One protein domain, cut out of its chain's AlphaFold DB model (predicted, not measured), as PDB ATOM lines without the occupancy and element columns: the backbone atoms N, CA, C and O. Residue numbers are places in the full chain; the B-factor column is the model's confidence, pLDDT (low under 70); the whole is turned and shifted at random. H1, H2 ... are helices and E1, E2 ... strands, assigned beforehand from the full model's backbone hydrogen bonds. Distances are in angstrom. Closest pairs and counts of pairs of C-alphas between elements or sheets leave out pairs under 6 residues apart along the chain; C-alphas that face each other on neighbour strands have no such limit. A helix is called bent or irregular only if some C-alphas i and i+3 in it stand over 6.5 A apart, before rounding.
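AT A GLANCE: This is residues 69 to 131 of the 131 residues of an uncharacterized protein of Thermoactinomyces intermedius (UniProt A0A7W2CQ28). A two-stranded ribbon, E1 and E2, has one long kinked helix, H1, packed on it mainly at E1 by residues 69 to 81, while the later turns of H1 run on past the ribbon. The short helix H2 lies by the earlier turns of H1, and the loop of residues 104 to 110 sticks out at the end of the domain away from the last turns of H1. The printed part has 63 residues, with two named helices and two named strands in the order H1, E1, H2, E2; the sheet has the order E1, E2 and is antiparallel, and the class is mixed, helices and strands. The whole is only just loose, close to compact, with a radius of gyration of the C-alphas of 12.8 A, and its outline is elongated, 38 by 21 by 19 A.

HOW THE PARTS SIT: E1, residues 96 to 99, and E2, residues 127 to 130, are antiparallel neighbours, with 165 degrees between their directions. The C-alphas of Ile 96 and Val 130 face each other at 4.9 A. N 97 and O 129, 3.0 A apart, and N 99 and O 127, 3.2 A apart, are within hydrogen-bond range. H1, residues 69 to 87, comes closest to E1 at the C-alphas of Thr 73 and Phe 98, 5.7 A apart. H1 and E2 are near each other, with 5 pairs of C-alphas within 10 A. H2, residues 114 to 119, and H1 only just touch, with 3 pairs of C-alphas within 8 A, and H1 does so with residues 72 to 76 alone. Their closest C-alphas are those of Trp 72 and Val 114, 5.5 A apart, and they run the same way at a steep tilt of 66 degrees. In H2 every O i to N i+4 pair is within hydrogen-bond range; in H1 13 of 15 are.

IN THESE COORDINATES: H1 begins at C-alpha 69, at (-18.295, 10.652, -14.435), and ends 25.7 A away at C-alpha 87, at (5.074, 7.730, -24.830). It has a kink of 40 degrees near residue 76 and is irregular, but only just: C-alphas 75 and 78 are 6.9 A apart. E1 is 10.4 A long, H2 8.7 A and E2 9.8 A. E2 ends at C-alpha 130, at (-9.188, 4.679, -23.336).

THE WHOLE: The two C-alphas farthest apart, those of Asp 89 and Gly 109, are 40.1 A from each other. The printed part has no cut and ends at Thr 131, the chain's last residue. The link from E1 to H2, residues 100 to 113, is long, and within it residues 104 to 110 stand free. The links from H1 to E1 and from H2 to E2 are short. The mean pLDDT of the printed part is 75.3, and 22 residues are under 70: residues 97 to 106 and 120 to 131.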
ATOM      1  N   GLU A  69     -19.029  11.149 -13.264       86.56
ATOM      2  CA  GLU A  69     -18.295  10.652 -14.435       86.56
ATOM      3  C   GLU A  69     -17.744  11.800 -15.293       86.56
ATOM      4  O   GLU A  69     -16.552  11.798 -15.619       86.56
ATOM      5  N   THR A  70     -18.569  12.799 -15.633       89.25
ATOM      6  CA  THR A  70     -18.124  13.944 -16.439       89.25
ATOM      7  C   THR A  70     -17.039  14.736 -15.710       89.25
ATOM      8  O   THR A  70     -16.002  15.030 -16.304       89.25
ATOM      9  N   LEU A  71     -17.226  15.053 -14.422       89.62
ATOM     10  CA  LEU A  71     -16.238  15.804 -13.638       89.62
ATOM     11  C   LEU A  71     -14.872  15.116 -13.626       89.62
ATOM     12  O   LEU A  71     -13.838  15.749 -13.846       89.62
ATOM     13  N   TRP A  72     -14.868  13.813 -13.376       87.88
ATOM     14  CA  TRP A  72     -13.641  13.038 -13.277       87.88
ATOM     15  C   TRP A  72     -12.986  12.804 -14.631       87.88
ATOM     16  O   TRP A  72     -11.764  12.920 -14.745       87.88
ATOM     17  N   THR A  73     -13.778  12.566 -15.673       86.19
ATOM     18  CA  THR A  73     -13.292  12.517 -17.053       86.19
ATOM     19  C   THR A  73     -12.606  13.829 -17.441       86.19
ATOM     20  O   THR A  73     -11.491  13.809 -17.968       86.19
ATOM     21  N   GLU A  74     -13.209  14.979 -17.126       88.62
ATOM     22  CA  GLU A  74     -12.621  16.300 -17.382       88.62
ATOM     23  C   GLU A  74     -11.321  16.539 -16.592       88.62
ATOM     24  O   GLU A  74     -10.412  17.212 -17.082       88.62
ATOM     25  N   GLU A  75     -11.199  15.994 -15.378       88.06
ATOM     26  CA  GLU A  75      -9.965  16.057 -14.582       88.06
ATOM     27  C   GLU A  75      -8.854  15.138 -15.118       88.06
ATOM     28  O   GLU A  75      -7.676  15.517 -15.110       88.06
ATOM     29  N   LEU A  76      -9.202  13.933 -15.580       85.50
ATOM     30  CA  LEU A  76      -8.251  12.926 -16.060       85.50
ATOM     31  C   LEU A  76      -7.758  13.194 -17.483       85.50
ATOM     32  O   LEU A  76      -6.575  12.981 -17.766       85.50
ATOM     33  N   THR A  77      -8.644  13.665 -18.363       87.62
ATOM     34  CA  THR A  77      -8.395  13.797 -19.808       87.62
ATOM     35  C   THR A  77      -7.077  14.510 -20.127       87.62
ATOM     36  O   THR A  77      -6.284  13.947 -20.888       87.62
ATOM     37  N   PRO A  78      -6.749  15.680 -19.536       88.81
ATOM     38  CA  PRO A  78      -5.497  16.369 -19.847       88.81
ATOM     39  C   PRO A  78      -4.254  15.572 -19.438       88.81
ATOM     40  O   PRO A  78      -3.261  15.558 -20.168       88.81
ATOM     41  N   LYS A  79      -4.298  14.880 -18.289       85.88
ATOM     42  CA  LYS A  79      -3.151  14.103 -17.797       85.88
ATOM     43  C   LYS A  79      -2.925  12.849 -18.629       85.88
ATOM     44  O   LYS A  79      -1.790  12.596 -19.022       85.88
ATOM     45  N   ILE A  80      -3.987  12.107 -18.937       84.69
ATOM     46  CA  ILE A  80      -3.901  10.914 -19.790       84.69
ATOM     47  C   ILE A  80      -3.442  11.313 -21.192       84.69
ATOM     48  O   ILE A  80      -2.502  10.725 -21.709       84.69
ATOM     49  N   THR A  81      -4.017  12.373 -21.768       85.69
ATOM     50  CA  THR A  81      -3.591  12.888 -23.078       85.69
ATOM     51  C   THR A  81      -2.103  13.241 -23.094       85.69
ATOM     52  O   THR A  81      -1.412  12.930 -24.060       85.69
ATOM     53  N   SER A  82      -1.597  13.878 -22.032       87.69
ATOM     54  CA  SER A  82      -0.177  14.226 -21.905       87.69
ATOM     55  C   SER A  82       0.724  12.989 -21.846       87.69
ATOM     56  O   SER A  82       1.724  12.929 -22.558       87.69
ATOM     57  N   LEU A  83       0.348  11.976 -21.056       86.06
ATOM     58  CA  LEU A  83       1.089  10.714 -20.956       86.06
ATOM     59  C   LEU A  83       1.109   9.964 -22.291       86.06
ATOM     60  O   LEU A  83       2.175   9.611 -22.785       86.06
ATOM     61  N   VAL A  84      -0.052   9.799 -22.927       85.56
ATOM     62  CA  VAL A  84      -0.151   9.089 -24.207       85.56
ATOM     63  C   VAL A  84       0.683   9.791 -25.283       85.56
ATOM     64  O   VAL A  84       1.438   9.127 -25.977       85.56
ATOM     65  N   LYS A  85       0.626  11.126 -25.391       83.81
ATOM     66  CA  LYS A  85       1.436  11.881 -26.367       83.81
ATOM     67  C   LYS A  85       2.939  11.852 -26.089       83.81
ATOM     68  O   LYS A  85       3.721  12.113 -26.998       83.81
ATOM     69  N   LYS A  86       3.344  11.623 -24.840       87.50
ATOM     70  CA  LYS A  86       4.755  11.515 -24.465       87.50
ATOM     71  C   LYS A  86       5.337  10.170 -24.891       87.50
ATOM     72  O   LYS A  86       6.468  10.130 -25.366       87.50
ATOM     73  N   ASP A  87       4.573   9.099 -24.698       86.25
ATOM     74  CA  ASP A  87       5.074   7.730 -24.830       86.25
ATOM     75  C   ASP A  87       4.660   7.060 -26.158       86.25
ATOM     76  O   ASP A  87       5.244   6.049 -26.546       86.25
ATOM     77  N   PHE A  88       3.695   7.634 -26.887       81.50
ATOM     78  CA  PHE A  88       3.171   7.102 -28.147       81.50
ATOM     79  C   PHE A  88       2.998   8.195 -29.214       81.50
ATOM     80  O   PHE A  88       2.507   9.291 -28.939       81.50
ATOM     81  N   ASP A  89       3.314   7.863 -30.470       82.81
ATOM     82  CA  ASP A  89       3.019   8.705 -31.639       82.81
ATOM     83  C   ASP A  89       1.556   8.516 -32.078       82.81
ATOM     84  O   ASP A  89       1.231   7.810 -33.036       82.81
ATOM     85  N   VAL A  90       0.637   9.084 -31.291       80.25
ATOM     86  CA  VAL A  90      -0.808   9.009 -31.540       80.25
ATOM     87  C   VAL A  90      -1.299  10.194 -32.365       80.25
ATOM     88  O   VAL A  90      -1.154  11.357 -31.988       80.25
ATOM     89  N   ARG A  91      -1.990   9.903 -33.472       78.00
ATOM     90  CA  ARG A  91      -2.640  10.943 -34.291       78.00
ATOM     91  C   ARG A  91      -3.855  11.562 -33.603       78.00
ATOM     92  O   ARG A  91      -4.132  12.744 -33.795       78.00
ATOM     93  N   ARG A  92      -4.604  10.764 -32.839       77.44
ATOM     94  CA  ARG A  92      -5.835  11.176 -32.160       77.44
ATOM     95  C   ARG A  92      -6.144  10.218 -31.011       77.44
ATOM     96  O   ARG A  92      -5.905   9.026 -31.139       77.44
ATOM     97  N   ILE A  93      -6.691  10.764 -29.931       79.00
ATOM     98  CA  ILE A  93      -7.396  10.008 -28.891       79.00
ATOM     99  C   ILE A  93      -8.878  10.298 -29.115       79.00
ATOM    100  O   ILE A  93      -9.250  11.475 -29.205       79.00
ATOM    101  N   GLU A  94      -9.696   9.266 -29.310       77.06
ATOM    102  CA  GLU A  94     -11.111   9.456 -29.636       77.06
ATOM    103  C   GLU A  94     -11.941   9.684 -28.382       77.06
ATOM    104  O   GLU A  94     -12.761  10.604 -28.368       77.06
ATOM    105  N   ASN A  95     -11.694   8.901 -27.328       73.88
ATOM    106  CA  ASN A  95     -12.406   9.046 -26.067       73.88
ATOM    107  C   ASN A  95     -11.562   8.623 -24.854       73.88
ATOM    108  O   ASN A  95     -10.838   7.627 -24.877       73.88
ATOM    109  N   ILE A  96     -11.708   9.370 -23.763       74.56
ATOM    110  CA  ILE A  96     -11.222   9.003 -22.432       74.56
ATOM    111  C   ILE A  96     -12.458   9.002 -21.543       74.56
ATOM    112  O   ILE A  96     -13.053  10.054 -21.342       74.56
ATOM    113  N   GLY A  97     -12.851   7.832 -21.047       66.38
ATOM    114  CA  GLY A  97     -14.019   7.669 -20.185       66.38
ATOM    115  C   GLY A  97     -13.642   7.035 -18.853       66.38
ATOM    116  O   GLY A  97     -12.758   6.173 -18.787       66.38
ATOM    117  N   PHE A  98     -14.324   7.448 -17.790       69.44
ATOM    118  CA  PHE A  98     -14.101   6.928 -16.448       69.44
ATOM    119  C   PHE A  98     -15.413   6.468 -15.816       69.44
ATOM    120  O   PHE A  98     -16.337   7.256 -15.676       69.44
ATOM    121  N   SER A  99     -15.469   5.211 -15.373       66.12
ATOM    122  CA  SER A  99     -16.610   4.686 -14.614       66.12
ATOM    123  C   SER A  99     -16.301   4.688 -13.119       66.12
ATOM    124  O   SER A  99     -15.238   4.222 -12.703       66.12
ATOM    125  N   ASP A 100     -17.241   5.179 -12.311       61.22
ATOM    126  CA  ASP A 100     -17.150   5.263 -10.852       61.22
ATOM    127  C   ASP A 100     -17.674   4.019 -10.104       61.22
ATOM    128  O   ASP A 100     -17.863   4.056  -8.885       61.22
ATOM    129  N   GLY A 101     -17.820   2.893 -10.808       59.31
ATOM    130  CA  GLY A 101     -18.252   1.615 -10.245       59.31
ATOM    131  C   GLY A 101     -19.746   1.348 -10.397       59.31
ATOM    132  O   GLY A 101     -20.404   1.880 -11.286       59.31
ATOM    133  N   THR A 102     -20.291   0.463  -9.553       55.81
ATOM    134  CA  THR A 102     -21.722   0.076  -9.618       55.81
ATOM    135  C   THR A 102     -22.591   0.768  -8.564       55.81
ATOM    136  O   THR A 102     -23.819   0.647  -8.585       55.81
ATOM    137  N   LYS A 103     -21.970   1.501  -7.630       57.56
ATOM    138  CA  LYS A 103     -22.645   2.152  -6.500       57.56
ATOM    139  C   LYS A 103     -23.031   3.593  -6.832       57.56
ATOM    140  O   LYS A 103     -22.201   4.492  -6.782       57.56
ATOM    141  N   LYS A 104     -24.329   3.786  -7.068       55.66
ATOM    142  CA  LYS A 104     -24.963   5.028  -7.549       55.66
ATOM    143  C   LYS A 104     -24.842   6.230  -6.615       55.66
ATOM    144  O   LYS A 104     -24.843   7.357  -7.086       55.66
ATOM    145  N   ASP A 105     -24.671   5.992  -5.316       56.34
ATOM    146  CA  ASP A 105     -24.726   7.047  -4.295       56.34
ATOM    147  C   ASP A 105     -23.397   7.227  -3.548       56.34
ATOM    148  O   ASP A 105     -23.363   7.741  -2.429       56.34
ATOM    149  N   LYS A 106     -22.276   6.765  -4.123       68.25
ATOM    150  CA  LYS A 106     -20.984   6.816  -3.418       68.25
ATOM    151  C   LYS A 106     -20.515   8.256  -3.177       68.25
ATOM    152  O   LYS A 106     -19.880   8.518  -2.157       68.25
ATOM    153  N   TYR A 107     -20.844   9.178  -4.084       75.56
ATOM    154  CA  TYR A 107     -20.430  10.578  -4.011       75.56
ATOM    155  C   TYR A 107     -21.627  11.514  -4.093       75.56
ATOM    156  O   TYR A 107     -22.019  11.948  -5.169       75.56
ATOM    157  N   THR A 108     -22.182  11.853  -2.934       81.06
ATOM    158  CA  THR A 108     -23.216  12.882  -2.789       81.06
ATOM    159  C   THR A 108     -22.625  14.144  -2.158       81.06
ATOM    160  O   THR A 108     -21.617  14.112  -1.446       81.06
ATOM    161  N   GLY A 109     -23.212  15.302  -2.456       83.75
ATOM    162  CA  GLY A 109     -22.725  16.596  -1.978       83.75
ATOM    163  C   GLY A 109     -21.339  16.968  -2.523       83.75
ATOM    164  O   GLY A 109     -21.211  17.413  -3.665       83.75
ATOM    165  N   LYS A 110     -20.293  16.860  -1.689       83.88
ATOM    166  CA  LYS A 110     -18.925  17.252  -2.071       83.88
ATOM    167  C   LYS A 110     -18.190  16.077  -2.715       83.88
ATOM    168  O   LYS A 110     -17.704  15.184  -2.028       83.88
ATOM    169  N   ILE A 111     -18.056  16.143  -4.033       86.44
ATOM    170  CA  ILE A 111     -17.340  15.152  -4.838       86.44
ATOM    171  C   ILE A 111     -15.820  15.394  -4.692       86.44
ATOM    172  O   ILE A 111     -15.374  16.526  -4.910       86.44
ATOM    173  N   PRO A 112     -15.019  14.390  -4.282       85.25
ATOM    174  CA  PRO A 112     -13.564  14.510  -4.213       85.25
ATOM    175  C   PRO A 112     -12.946  14.525  -5.614       85.25
ATOM    176  O   PRO A 112     -13.563  14.079  -6.586       85.25
ATOM    177  N   SER A 113     -11.697  14.982  -5.718       84.38
ATOM    178  CA  SER A 113     -10.971  14.843  -6.982       84.38
ATOM    179  C   SER A 113     -10.712  13.366  -7.274       84.38
ATOM    180  O   SER A 113     -10.352  12.591  -6.383       84.38
ATOM    181  N   VAL A 114     -10.794  12.986  -8.548       82.12
ATOM    182  CA  VAL A 114     -10.454  11.629  -9.003       82.12
ATOM    183  C   VAL A 114      -9.031  11.225  -8.594       82.12
ATOM    184  O   VAL A 114      -8.774  10.073  -8.257       82.12
ATOM    185  N   PHE A 115      -8.095  12.178  -8.519       83.00
ATOM    186  CA  PHE A 115      -6.724  11.907  -8.078       83.00
ATOM    187  C   PHE A 115      -6.623  11.593  -6.586       83.00
ATOM    188  O   PHE A 115      -5.736  10.843  -6.188       83.00
ATOM    189  N   GLU A 116      -7.490  12.174  -5.754       82.44
ATOM    190  CA  GLU A 116      -7.540  11.864  -4.321       82.44
ATOM    191  C   GLU A 116      -8.091  10.459  -4.097       82.44
ATOM    192  O   GLU A 116      -7.549   9.713  -3.285       82.44
ATOM    193  N   VAL A 117      -9.108  10.073  -4.873       79.00
ATOM    194  CA  VAL A 117      -9.668   8.717  -4.846       79.00
ATOM    195  C   VAL A 117      -8.613   7.694  -5.272       79.00
ATOM    196  O   VAL A 117      -8.343   6.755  -4.532       79.00
ATOM    197  N   LEU A 118      -7.942   7.918  -6.407       74.69
ATOM    198  CA  LEU A 118      -6.928   6.993  -6.931       74.69
ATOM    199  C   LEU A 118      -5.688   6.862  -6.029       74.69
ATOM    200  O   LEU A 118      -5.065   5.802  -5.997       74.69
ATOM    201  N   LYS A 119      -5.325   7.907  -5.273       74.12
ATOM    202  CA  LYS A 119      -4.211   7.856  -4.306       74.12
ATOM    203  C   LYS A 119      -4.464   6.894  -3.144       74.12
ATOM    204  O   LYS A 119      -3.502   6.366  -2.596       74.12
ATOM    205  N   ASN A 120      -5.724   6.670  -2.779       64.69
ATOM    206  CA  ASN A 120      -6.107   5.883  -1.604       64.69
ATOM    207  C   ASN A 120      -6.361   4.395  -1.915       64.69
ATOM    208  O   ASN A 120      -6.881   3.671  -1.071       64.69
ATOM    209  N   GLY A 121      -5.954   3.933  -3.101       54.75
ATOM    210  CA  GLY A 121      -6.139   2.564  -3.574       54.75
ATOM    211  C   GLY A 121      -7.184   2.493  -4.683       54.75
ATOM    212  O   GLY A 121      -8.241   3.116  -4.614       54.75
ATOM    213  N   VAL A 122      -6.871   1.732  -5.732       54.75
ATOM    214  CA  VAL A 122      -7.803   1.455  -6.827       54.75
ATOM    215  C   VAL A 122      -8.851   0.481  -6.291       54.75
ATOM    216  O   VAL A 122      -8.574  -0.706  -6.141       54.75
ATOM    217  N   ASP A 123     -10.039   0.986  -5.956       53.97
ATOM    218  CA  ASP A 123     -11.218   0.129  -5.806       53.97
ATOM    219  C   ASP A 123     -11.380  -0.638  -7.135       53.97
ATOM    220  O   ASP A 123     -11.374   0.004  -8.193       53.97
ATOM    221  N   PRO A 124     -11.471  -1.978  -7.134       57.53
ATOM    222  CA  PRO A 124     -11.609  -2.775  -8.357       57.53
ATOM    223  C   PRO A 124     -12.843  -2.406  -9.198       57.53
ATOM    224  O   PRO A 124     -12.943  -2.814 -10.357       57.53
ATOM    225  N   GLU A 125     -13.776  -1.635  -8.636       59.25
ATOM    226  CA  GLU A 125     -14.915  -1.074  -9.356       59.25
ATOM    227  C   GLU A 125     -14.547   0.096 -10.302       59.25
ATOM    228  O   GLU A 125     -15.299   0.355 -11.241       59.25
ATOM    229  N   TYR A 126     -13.395   0.762 -10.137       61.25
ATOM    230  CA  TYR A 126     -12.971   1.870 -11.006       61.25
ATOM    231  C   TYR A 126     -12.266   1.377 -12.265       61.25
ATOM    232  O   TYR A 126     -11.160   0.832 -12.213       61.25
ATOM    233  N   LYS A 127     -12.880   1.623 -13.424       63.88
ATOM    234  CA  LYS A 127     -12.313   1.255 -14.727       63.88
ATOM    235  C   LYS A 127     -12.052   2.498 -15.565       63.88
ATOM    236  O   LYS A 127     -12.964   3.277 -15.840       63.88
ATOM    237  N   LEU A 128     -10.799   2.649 -15.990       63.41
ATOM    238  CA  LEU A 128     -10.406   3.614 -17.008       63.41
ATOM    239  C   LEU A 128     -10.549   2.961 -18.383       63.41
ATOM    240  O   LEU A 128      -9.906   1.945 -18.646       63.41
ATOM    241  N   ASN A 129     -11.343   3.571 -19.259       61.28
ATOM    242  CA  ASN A 129     -11.461   3.153 -20.650       61.28
ATOM    243  C   ASN A 129     -10.829   4.226 -21.541       61.28
ATOM    244  O   ASN A 129     -11.239   5.388 -21.515       61.28
ATOM    245  N   VAL A 130      -9.827   3.831 -22.323       60.84
ATOM    246  CA  VAL A 130      -9.188   4.679 -23.336       60.84
ATOM    247  C   VAL A 130      -9.378   3.993 -24.679       60.84
ATOM    248  O   VAL A 130      -8.988   2.834 -24.827       60.84
ATOM    249  N   THR A 131      -9.999   4.694 -25.624       61.88
ATOM    250  CA  THR A 131     -10.252   4.210 -26.990       61.88
ATOM    251  C   THR A 131      -9.782   5.229 -28.009       61.88
ATOM    252  O   THR A 131     -10.084   6.436 -27.820       61.88
TER     253      THR A 131